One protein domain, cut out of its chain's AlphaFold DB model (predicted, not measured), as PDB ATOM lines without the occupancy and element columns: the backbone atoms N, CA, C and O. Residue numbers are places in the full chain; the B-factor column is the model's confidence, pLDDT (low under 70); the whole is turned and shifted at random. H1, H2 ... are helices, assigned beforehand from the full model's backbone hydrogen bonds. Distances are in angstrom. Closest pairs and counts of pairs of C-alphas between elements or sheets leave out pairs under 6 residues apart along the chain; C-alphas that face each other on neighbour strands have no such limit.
ATOM      1  N   LEU A  39     398.736 296.171 308.923       85.12
ATOM      2  CA  LEU A  39     399.446 297.264 308.253       85.12
ATOM      3  C   LEU A  39     399.292 297.202 306.730       85.12
ATOM      4  O   LEU A  39     398.985 298.215 306.103       85.12
ATOM      5  N   ILE A  40     399.453 296.020 306.126       85.94
ATOM      6  CA  ILE A  40     399.264 295.841 304.676       85.94
ATOM      7  C   ILE A  40     397.835 296.221 304.276       85.94
ATOM      8  O   ILE A  40     397.645 296.953 303.304       85.94
ATOM      9  N   ARG A  41     396.834 295.771 305.042       84.75
ATOM     10  CA  ARG A  41     395.426 296.095 304.780       84.75
ATOM     11  C   ARG A  41     395.131 297.576 304.947       84.75
ATOM     12  O   ARG A  41     394.413 298.117 304.120       84.75
ATOM     13  N   TYR A  42     395.708 298.233 305.949       86.69
ATOM     14  CA  TYR A  42     395.561 299.674 306.140       86.69
ATOM     15  C   TYR A  42     396.075 300.462 304.929       86.69
ATOM     16  O   TYR A  42     395.357 301.293 304.378       86.69
ATOM     17  N   PHE A  43     397.289 300.168 304.454       89.94
ATOM     18  CA  PHE A  43     397.830 300.853 303.276       89.94
ATOM     19  C   PHE A  43     397.033 300.550 302.007       89.94
ATOM     20  O   PHE A  43     396.812 301.446 301.192       89.94
ATOM     21  N   ALA A  44     396.573 299.308 301.849       88.69
ATOM     22  CA  ALA A  44     395.703 298.940 300.744       88.69
ATOM     23  C   ALA A  44     394.363 299.687 300.808       88.69
ATOM     24  O   ALA A  44     393.884 300.138 299.770       88.69
ATOM     25  N   ASP A  45     393.788 299.873 301.999       86.75
ATOM     26  CA  ASP A  45     392.535 300.603 302.194       86.75
ATOM     27  C   ASP A  45     392.683 302.079 301.828       86.75
ATOM     28  O   ASP A  45     391.881 302.611 301.067       86.75
ATOM     29  N   VAL A  46     393.769 302.727 302.256       89.19
ATOM     30  CA  VAL A  46     394.063 304.121 301.885       89.19
ATOM     31  C   VAL A  46     394.184 304.282 300.365       89.19
ATOM     32  O   VAL A  46     393.621 305.215 299.789       89.19
ATOM     33  N   GLN A  47     394.878 303.361 299.688       90.44
ATOM     34  CA  GLN A  47     394.992 303.377 298.226       90.44
ATOM     35  C   GLN A  47     393.636 303.146 297.547       90.44
ATOM     36  O   GLN A  47     393.262 303.878 296.627       90.44
ATOM     37  N   CYS A  48     392.877 302.162 298.027       88.12
ATOM     38  CA  CYS A  48     391.552 301.817 297.523       88.12
ATOM     39  C   CYS A  48     390.562 302.976 297.701       88.12
ATOM     40  O   CYS A  48     389.873 303.341 296.746       88.12
ATOM     41  N   ALA A  49     390.563 303.629 298.863       85.06
ATOM     42  CA  ALA A  49     389.769 304.819 299.148       85.06
ATOM     43  C   ALA A  49     390.123 305.978 298.205       85.06
ATOM     44  O   ALA A  49     389.220 306.610 297.651       85.06
ATOM     45  N   GLY A  50     391.417 306.203 297.944       86.38
ATOM     46  CA  GLY A  50     391.882 307.195 296.968       86.38
ATOM     47  C   GLY A  50     391.390 306.919 295.543       86.38
ATOM     48  O   GLY A  50     391.044 307.845 294.812       86.38
ATOM     49  N   MET A  51     391.287 305.645 295.158       85.88
ATOM     50  CA  MET A  51     390.730 305.231 293.863       85.88
ATOM     51  C   MET A  51     389.196 305.122 293.865       85.88
ATOM     52  O   MET A  51     388.585 304.963 292.808       85.88
ATOM     53  N   GLY A  52     388.553 305.201 295.033       83.81
ATOM     54  CA  GLY A  52     387.121 304.969 295.195       83.81
ATOM     55  C   GLY A  52     386.687 303.518 294.996       83.81
ATOM     56  O   GLY A  52     385.521 303.288 294.679       83.81
ATOM     57  N   ILE A  53     387.605 302.561 295.124       86.94
ATOM     58  CA  ILE A  53     387.340 301.129 294.962       86.94
ATOM     59  C   ILE A  53     387.177 300.516 296.356       86.94
ATOM     60  O   ILE A  53     388.003 300.782 297.220       86.94
ATOM     61  N   PRO A  54     386.160 299.680 296.614       85.31
ATOM     62  CA  PRO A  54     386.066 298.972 297.884       85.31
ATOM     63  C   PRO A  54     387.195 297.949 298.034       85.31
ATOM     64  O   PRO A  54     387.353 297.067 297.185       85.31
ATOM     65  N   LEU A  55     387.926 298.011 299.153       83.00
ATOM     66  CA  LEU A  55     389.019 297.084 299.482       83.00
ATOM     67  C   LEU A  55     388.584 295.612 299.414       83.00
ATOM     68  O   LEU A  55     389.334 294.749 298.958       83.00
ATOM     69  N   ALA A  56     387.338 295.344 299.810       79.06
ATOM     70  CA  ALA A  56     386.742 294.012 299.828       79.06
ATOM     71  C   ALA A  56     386.655 293.333 298.443       79.06
ATOM     72  O   ALA A  56     386.407 292.132 298.368       79.06
ATOM     73  N   LYS A  57     386.868 294.067 297.339       76.44
ATOM     74  CA  LYS A  57     387.010 293.466 296.001       76.44
ATOM     75  C   LYS A  57     388.361 292.791 295.776       76.44
ATOM     76  O   LYS A  57     388.439 291.887 294.950       76.44
ATOM     77  N   TYR A  58     389.407 293.236 296.468       79.12
ATOM     78  CA  TYR A  58     390.774 292.733 296.295       79.12
ATOM     79  C   TYR A  58     391.216 291.833 297.443       79.12
ATOM     80  O   TYR A  58     391.963 290.882 297.228       79.12
ATOM     81  N   PHE A  59     390.731 292.108 298.651       76.75
ATOM     82  CA  PHE A  59     391.028 291.317 299.833       76.75
ATOM     83  C   PHE A  59     389.755 290.627 300.305       76.75
ATOM     84  O   PHE A  59     388.736 291.280 300.526       76.75
ATOM     85  N   SER A  60     389.820 289.303 300.492       65.75
ATOM     86  CA  SER A  60     388.766 288.590 301.212       65.75
ATOM     87  C   SER A  60     388.676 289.200 302.604       65.75
ATOM     88  O   SER A  60     389.663 289.234 303.344       65.75
ATOM     89  N   SER A  61     387.514 289.764 302.917       58.69
ATOM     90  CA  SER A  61     387.300 290.476 304.163       58.69
ATOM     91  C   SER A  61     387.425 289.502 305.332       58.69
ATOM     92  O   SER A  61     386.487 288.786 305.661       58.69
ATOM     93  N   GLY A  62     388.592 289.477 305.982       55.38
ATOM     94  CA  GLY A  62     388.747 288.847 307.296       55.38
ATOM     95  C   GLY A  62     388.009 289.621 308.394       55.38
ATOM     96  O   GLY A  62     387.806 289.100 309.486       55.38
ATOM     97  N   MET A  63     387.592 290.862 308.112       56.25
ATOM     98  CA  MET A  63     386.710 291.633 308.980       56.25
ATOM     99  C   MET A  63     385.252 291.336 308.638       56.25
ATOM    100  O   MET A  63     384.870 291.247 307.475       56.25
ATOM    101  N   SER A  64     384.421 291.175 309.661       51.62
ATOM    102  CA  SER A  64     382.980 290.973 309.525       51.62
ATOM    103  C   SER A  64     382.299 292.266 309.050       51.62
ATOM    104  O   SER A  64     381.572 292.915 309.797       51.62
ATOM    105  N   HIS A  65     382.552 292.698 307.814       58.12
ATOM    106  CA  HIS A  65     381.655 293.647 307.172       58.12
ATOM    107  C   HIS A  65     380.353 292.899 306.904       58.12
ATOM    108  O   HIS A  65     380.346 291.840 306.269       58.12
ATOM    109  N   ARG A  66     379.243 293.417 307.440       66.19
ATOM    110  CA  ARG A  66     377.916 292.874 307.142       66.19
ATOM    111  C   ARG A  66     377.746 292.927 305.626       66.19
ATOM    112  O   ARG A  66     378.065 293.942 305.017       66.19
ATOM    113  N   ALA A  67     377.235 291.855 305.020       71.12
ATOM    114  CA  ALA A  67     377.100 291.739 303.562       71.12
ATOM    115  C   ALA A  67     376.461 292.986 302.909       71.12
ATOM    116  O   ALA A  67     376.879 293.410 301.839       71.12
ATOM    117  N   ARG A  68     375.527 293.632 303.620       73.38
ATOM    118  CA  ARG A  68     374.849 294.867 303.211       73.38
ATOM    119  C   ARG A  68     375.777 296.078 303.020       73.38
ATOM    120  O   ARG A  68     375.545 296.876 302.120       73.38
ATOM    121  N   ASP A  69     376.811 296.230 303.842       76.31
ATOM    122  CA  ASP A  69     377.728 297.375 303.740       76.31
ATOM    123  C   ASP A  69     378.631 297.218 302.510       76.31
ATOM    124  O   ASP A  69     378.871 298.169 301.768       76.31
ATOM    125  N   LEU A  70     379.059 295.982 302.239       77.88
ATOM    126  CA  LEU A  70     379.832 295.632 301.049       77.88
ATOM    127  C   LEU A  70     379.009 295.825 299.768       77.88
ATOM    128  O   LEU A  70     379.538 296.300 298.759       77.88
ATOM    129  N   GLU A  71     377.716 295.499 299.809       78.31
ATOM    130  CA  GLU A  71     376.774 295.789 298.724       78.31
ATOM    131  C   GLU A  71     376.686 297.293 298.448       78.31
ATOM    132  O   GLU A  71     376.832 297.705 297.298       78.31
ATOM    133  N   LEU A  72     376.520 298.117 299.486       81.69
ATOM    134  CA  LEU A  72     376.418 299.570 299.336       81.69
ATOM    135  C   LEU A  72     377.702 300.174 298.749       81.69
ATOM    136  O   LEU A  72     377.643 300.909 297.766       81.69
ATOM    137  N   MET A  73     378.868 299.773 299.259       81.00
ATOM    138  CA  MET A  73     380.155 300.210 298.705       81.00
ATOM    139  C   MET A  73     380.368 299.738 297.257       81.00
ATOM    140  O   MET A  73     380.996 300.429 296.451       81.00
ATOM    141  N   SER A  74     379.851 298.558 296.905       82.00
ATOM    142  CA  SER A  74     379.912 298.048 295.533       82.00
ATOM    143  C   SER A  74     379.031 298.863 294.589       82.00
ATOM    144  O   SER A  74     379.466 299.157 293.474       82.00
ATOM    145  N   LEU A  75     377.838 299.267 295.034       83.12
ATOM    146  CA  LEU A  75     376.947 300.151 294.280       83.12
ATOM    147  C   LEU A  75     377.577 301.530 294.062       83.12
ATOM    148  O   LEU A  75     377.592 302.013 292.930       83.12
ATOM    149  N   ASP A  76     378.156 302.136 295.099       85.75
ATOM    150  CA  ASP A  76     378.834 303.435 294.985       85.75
ATOM    151  C   ASP A  76     379.977 303.398 293.966       85.75
ATOM    152  O   ASP A  76     380.128 304.301 293.138       85.75
ATOM    153  N   PHE A  77     380.767 302.323 293.984       86.81
ATOM    154  CA  PHE A  77     381.811 302.110 292.990       86.81
ATOM    155  C   PHE A  77     381.237 301.977 291.574       86.81
ATOM    156  O   PHE A  77     381.756 302.588 290.640       86.81
ATOM    157  N   GLU A  78     380.157 301.214 291.396       85.81
ATOM    158  CA  GLU A  78     379.499 301.085 290.094       85.81
ATOM    159  C   GLU A  78     378.976 302.428 289.574       85.81
ATOM    160  O   GLU A  78     379.190 302.739 288.401       85.81
ATOM    161  N   TYR A  79     378.375 303.265 290.423       86.38
ATOM    162  CA  TYR A  79     377.938 304.607 290.027       86.38
ATOM    163  C   TYR A  79     379.102 305.487 289.560       86.38
ATOM    164  O   TYR A  79     378.982 306.177 288.544       86.38
ATOM    165  N   ARG A  80     380.255 305.423 290.239       87.94
ATOM    166  CA  ARG A  80     381.471 306.131 289.800       87.94
ATOM    167  C   ARG A  80     381.951 305.631 288.439       87.94
ATOM    168  O   ARG A  80     382.274 306.438 287.569       87.94
ATOM    169  N   VAL A  81     381.966 304.315 288.232       89.12
ATOM    170  CA  VAL A  81     382.348 303.713 286.946       89.12
ATOM    171  C   VAL A  81     381.389 304.136 285.833       89.12
ATOM    172  O   VAL A  81     381.853 304.467 284.744       89.12
ATOM    173  N   ILE A  82     380.083 304.189 286.098       89.75
ATOM    174  CA  ILE A  82     379.076 304.648 285.131       89.75
ATOM    175  C   ILE A  82     379.348 306.095 284.714       89.75
ATOM    176  O   ILE A  82     379.379 306.381 283.521       89.75
ATOM    177  N   ALA A  83     379.624 306.992 285.662       89.81
ATOM    178  CA  ALA A  83     379.940 308.383 285.337       89.81
ATOM    179  C   ALA A  83     381.194 308.505 284.447       89.81
ATOM    180  O   ALA A  83     381.226 309.298 283.502       89.81
ATOM    181  N   LEU A  84     382.220 307.687 284.705       91.81
ATOM    182  CA  LEU A  84     383.423 307.630 283.869       91.81
ATOM    183  C   LEU A  84     383.133 307.057 282.475       91.81
ATOM    184  O   LEU A  84     383.647 307.572 281.481       91.81
ATOM    185  N   GLN A  85     382.298 306.022 282.390       91.94
ATOM    186  CA  GLN A  85     381.849 305.432 281.130       91.94
ATOM    187  C   GLN A  85     381.035 306.424 280.298       91.94
ATOM    188  O   GLN A  85     381.268 306.531 279.096       91.94
ATOM    189  N   ASP A  86     380.140 307.189 280.917       92.44
ATOM    190  CA  ASP A  86     379.328 308.200 280.236       92.44
ATOM    191  C   ASP A  86     380.218 309.328 279.681       92.44
ATOM    192  O   ASP A  86     380.097 309.703 278.510       92.44
ATOM    193  N   ARG A  87     381.209 309.787 280.460       93.44
ATOM    194  CA  ARG A  87     382.215 310.756 279.988       93.44
ATOM    195  C   ARG A  87     383.049 310.207 278.828       93.44
ATOM    196  O   ARG A  87     383.349 310.929 277.877       93.44
ATOM    197  N   LEU A  88     383.429 308.934 278.887       94.19
ATOM    198  CA  LEU A  88     384.168 308.273 277.812       94.19
ATOM    199  C   LEU A  88     383.306 308.110 276.551       94.19
ATOM    200  O   LEU A  88     383.789 308.359 275.449       94.19
ATOM    201  N   ALA A  89     382.027 307.763 276.694       93.19
ATOM    202  CA  ALA A  89     381.076 307.686 275.587       93.19
ATOM    203  C   ALA A  89     380.912 309.034 274.874       93.19
ATOM    204  O   ALA A  89     380.903 309.079 273.641       93.19
ATOM    205  N   GLU A  90     380.832 310.133 275.627       92.06
ATOM    206  CA  GLU A  90     380.779 311.484 275.068       92.06
ATOM    207  C   GLU A  90     382.051 311.816 274.278       92.06
ATOM    208  O   GLU A  90     381.979 312.226 273.117       92.06
ATOM    209  N   GLN A  91     383.222 311.520 274.847       92.88
ATOM    210  CA  GLN A  91     384.501 311.713 274.162       92.88
ATOM    211  C   GLN A  91     384.624 310.865 272.894       92.88
ATOM    212  O   GLN A  91     385.124 311.350 271.878       92.88
ATOM    213  N   MET A  92     384.161 309.614 272.915       92.38
ATOM    214  CA  MET A  92     384.129 308.768 271.722       92.38
ATOM    215  C   MET A  92     383.202 309.355 270.654       92.38
ATOM    216  O   MET A  92     383.566 309.402 269.476       92.38
ATOM    217  N   ARG A  93     382.020 309.836 271.050       91.25
ATOM    218  CA  ARG A  93     381.050 310.457 270.140       91.25
ATOM    219  C   ARG A  93     381.641 311.680 269.441       91.25
ATOM    220  O   ARG A  93     381.551 311.790 268.219       91.25
ATOM    221  N   GLU A  94     382.270 312.562 270.204       90.00
ATOM    222  CA  GLU A  94     382.802 313.829 269.706       90.00
ATOM    223  C   GLU A  94     384.129 313.666 268.950       90.00
ATOM    224  O   GLU A  94     384.302 314.193 267.849       90.00
ATOM    225  N   LYS A  95     385.090 312.927 269.512       91.19
ATOM    226  CA  LYS A  95     386.454 312.876 268.963       91.19
ATOM    227  C   LYS A  95     386.636 311.804 267.897       91.19
ATOM    228  O   LYS A  95     387.412 312.023 266.971       91.19
ATOM    229  N   LEU A  96     385.946 310.669 268.006       89.69
ATOM    230  CA  LEU A  96     386.076 309.560 267.054       89.69
ATOM    231  C   LEU A  96     384.930 309.565 266.044       89.69
ATOM    232  O   LEU A  96     385.161 309.739 264.846       89.69
ATOM    233  N   PHE A  97     383.691 309.402 266.512       90.38
ATOM    234  CA  PHE A  97     382.560 309.159 265.617       90.38
ATOM    235  C   PHE A  97     382.196 310.375 264.773       90.38
ATOM    236  O   PHE A  97     382.022 310.225 263.565       90.38
ATOM    237  N   TYR A  98     382.147 311.574 265.356       91.44
ATOM    238  CA  TYR A  98     381.879 312.789 264.586       91.44
ATOM    239  C   TYR A  98     382.927 313.013 263.494       91.44
ATOM    240  O   TYR A  98     382.567 313.215 262.337       91.44
ATOM    241  N   ARG A  99     384.223 312.900 263.820       88.19
ATOM    242  CA  ARG A  99     385.303 313.076 262.835       88.19
ATOM    243  C   ARG A  99     385.227 312.041 261.717       88.19
ATOM    244  O   ARG A  99     385.313 312.399 260.545       88.19
ATOM    245  N   MET A 100     385.009 310.775 262.067       89.50
ATOM    246  CA  MET A 100     384.913 309.685 261.098       89.50
ATOM    247  C   MET A 100     383.683 309.819 260.187       89.50
ATOM    248  O   MET A 100     383.786 309.619 258.978       89.50
ATOM    249  N   LEU A 101     382.514 310.154 260.742       90.25
ATOM    250  CA  LEU A 101     381.272 310.285 259.974       90.25
ATOM    251  C   LEU A 101     381.248 311.555 259.119       90.25
ATOM    252  O   LEU A 101     380.753 311.509 257.992       90.25
ATOM    253  N   LYS A 102     381.847 312.646 259.611       89.94
ATOM    254  CA  LYS A 102     382.047 313.882 258.848       89.94
ATOM    255  C   LYS A 102     382.988 313.665 257.667       89.94
ATOM    256  O   LYS A 102     382.662 314.073 256.559       89.94
ATOM    257  N   ALA A 103     384.108 312.967 257.870       89.12
ATOM    258  CA  ALA A 103     385.037 312.625 256.789       89.12
ATOM    259  C   ALA A 103     384.381 311.761 255.695       89.12
ATOM    260  O   ALA A 103     384.751 311.847 254.530       89.12
ATOM    261  N   ARG A 104     383.379 310.952 256.059       88.50
ATOM    262  CA  ARG A 104     382.583 310.143 255.123       88.50
ATOM    263  C   ARG A 104     381.380 310.887 254.522       88.50
ATOM    264  O   ARG A 104     380.598 310.256 253.819       88.50
ATOM    265  N   GLY A 105     381.181 312.169 254.838       88.06
ATOM    266  CA  GLY A 105     380.056 312.975 254.347       88.06
ATOM    267  C   GLY A 105     378.677 312.547 254.863       88.06
ATOM    268  O   GLY A 105     377.666 312.997 254.338       88.06
ATOM    269  N   LYS A 106     378.609 311.673 255.876       84.94
ATOM    270  CA  LYS A 106     377.337 311.137 256.393       84.94
ATOM    271  C   LYS A 106     376.653 312.053 257.401       84.94
ATOM    272  O   LYS A 106     375.469 311.891 257.656       84.94
ATOM    273  N   VAL A 107     377.423 312.936 258.028       85.25
ATOM    274  CA  VAL A 107     376.980 313.750 259.157       85.25
ATOM    275  C   VAL A 107     377.600 315.134 259.049       85.25
ATOM    276  O   VAL A 107     378.807 315.260 258.831       85.25
ATOM    277  N   THR A 108     376.788 316.169 259.248       79.88
ATOM    278  CA  THR A 108     377.261 317.564 259.283       79.88
ATOM    279  C   THR A 108     377.336 318.095 260.714       79.88
ATOM    280  O   THR A 108     378.275 318.821 261.068       79.88
ATOM    281  N   LYS A 109     376.411 317.658 261.578       86.81
ATOM    282  CA  LYS A 109     376.254 318.130 262.961       86.81
ATOM    283  C   LYS A 109     376.486 317.016 263.979       86.81
ATOM    284  O   LYS A 109     376.132 315.865 263.757       86.81
ATOM    285  N   LEU A 110     377.016 317.361 265.152       80.00
ATOM    286  CA  LEU A 110     377.256 316.396 266.236       80.00
ATOM    287  C   LEU A 110     375.965 315.703 266.721       80.00
ATOM    288  O   LEU A 110     376.005 314.556 267.166       80.00
ATOM    289  N   SER A 111     374.816 316.374 266.602       84.06
ATOM    290  CA  SER A 111     373.500 315.846 266.982       84.06
ATOM    291  C   SER A 111     373.102 314.585 266.214       84.06
ATOM    292  O   SER A 111     372.444 313.723 266.788       84.06
ATOM    293  N   GLU A 112     373.538 314.453 264.961       84.94
ATOM    294  CA  GLU A 112     373.223 313.320 264.077       84.94
ATOM    295  C   GLU A 112     374.068 312.078 264.402       84.94
ATOM    296  O   GLU A 112     373.744 310.968 263.986       84.94
ATOM    297  N   VAL A 113     375.158 312.239 265.164       86.25
ATOM    298  CA  VAL A 113     376.011 311.118 265.569       86.25
ATOM    299  C   VAL A 113     375.277 310.281 266.619       86.25
ATOM    300  O   VAL A 113     374.888 310.841 267.650       86.25
ATOM    301  N   PRO A 114     375.143 308.955 266.436       85.56
ATOM    302  CA  PRO A 114     374.541 308.076 267.434       85.56
ATOM    303  C   PRO A 114     375.216 308.193 268.806       85.56
ATOM    304  O   PRO A 114     376.437 308.335 268.909       85.56
ATOM    305  N   LYS A 115     374.417 308.128 269.874       87.06
ATOM    306  CA  LYS A 115     374.936 308.109 271.246       87.06
ATOM    307  C   LYS A 115     375.514 306.731 271.557       87.06
ATOM    308  O   LYS A 115     374.851 305.717 271.356       87.06
ATOM    309  N   VAL A 116     376.739 306.708 272.074       86.75
ATOM    310  CA  VAL A 116     377.353 305.497 272.622       86.75
ATOM    311  C   VAL A 116     376.781 305.291 274.017       86.75
ATOM    312  O   VAL A 116     376.828 306.207 274.832       86.75
TER     313      VAL A 116
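What this domain is: This is residues 39 to 116 of the 198 residues of an uncharacterized protein of Candidatus Bathyarchaeota archaeon (UniProt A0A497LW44). What is the shape? From its first residue, a short helix, H1, leads through a looping link to one long helix, H2, which makes most of the length; beyond H2 the tail, residues 104 to 116, folds back beside its last part. How is it made up? The printed part has 78 residues with two named helices, H1 then H2, and no named strand: all helix. It is an extended rod, 59 by 24 by 15 A, with a radius of gyration of the C-alphas of 19.8 A.

How they stand to each other: How do H1, residues 39 to 51, and H2, residues 67 to 103, stand? They are apart, joined by a long link of 15 residues. Are their backbones helical? Every O i to N i+4 pair is within hydrogen-bond range in H1, and 30 of 33 in H2.

Where its parts are: Where does H1 begin? C-alpha 39 is at (399.446, 297.264, 308.253). How long is H2? It measures 51.8 A, ending with C-alpha 103 at (385.037, 312.625, 256.789).

The domain as a whole: Is there a cut? The printed part has no cut. Where is confidence low? Residues 60 to 66 have pLDDT under 70.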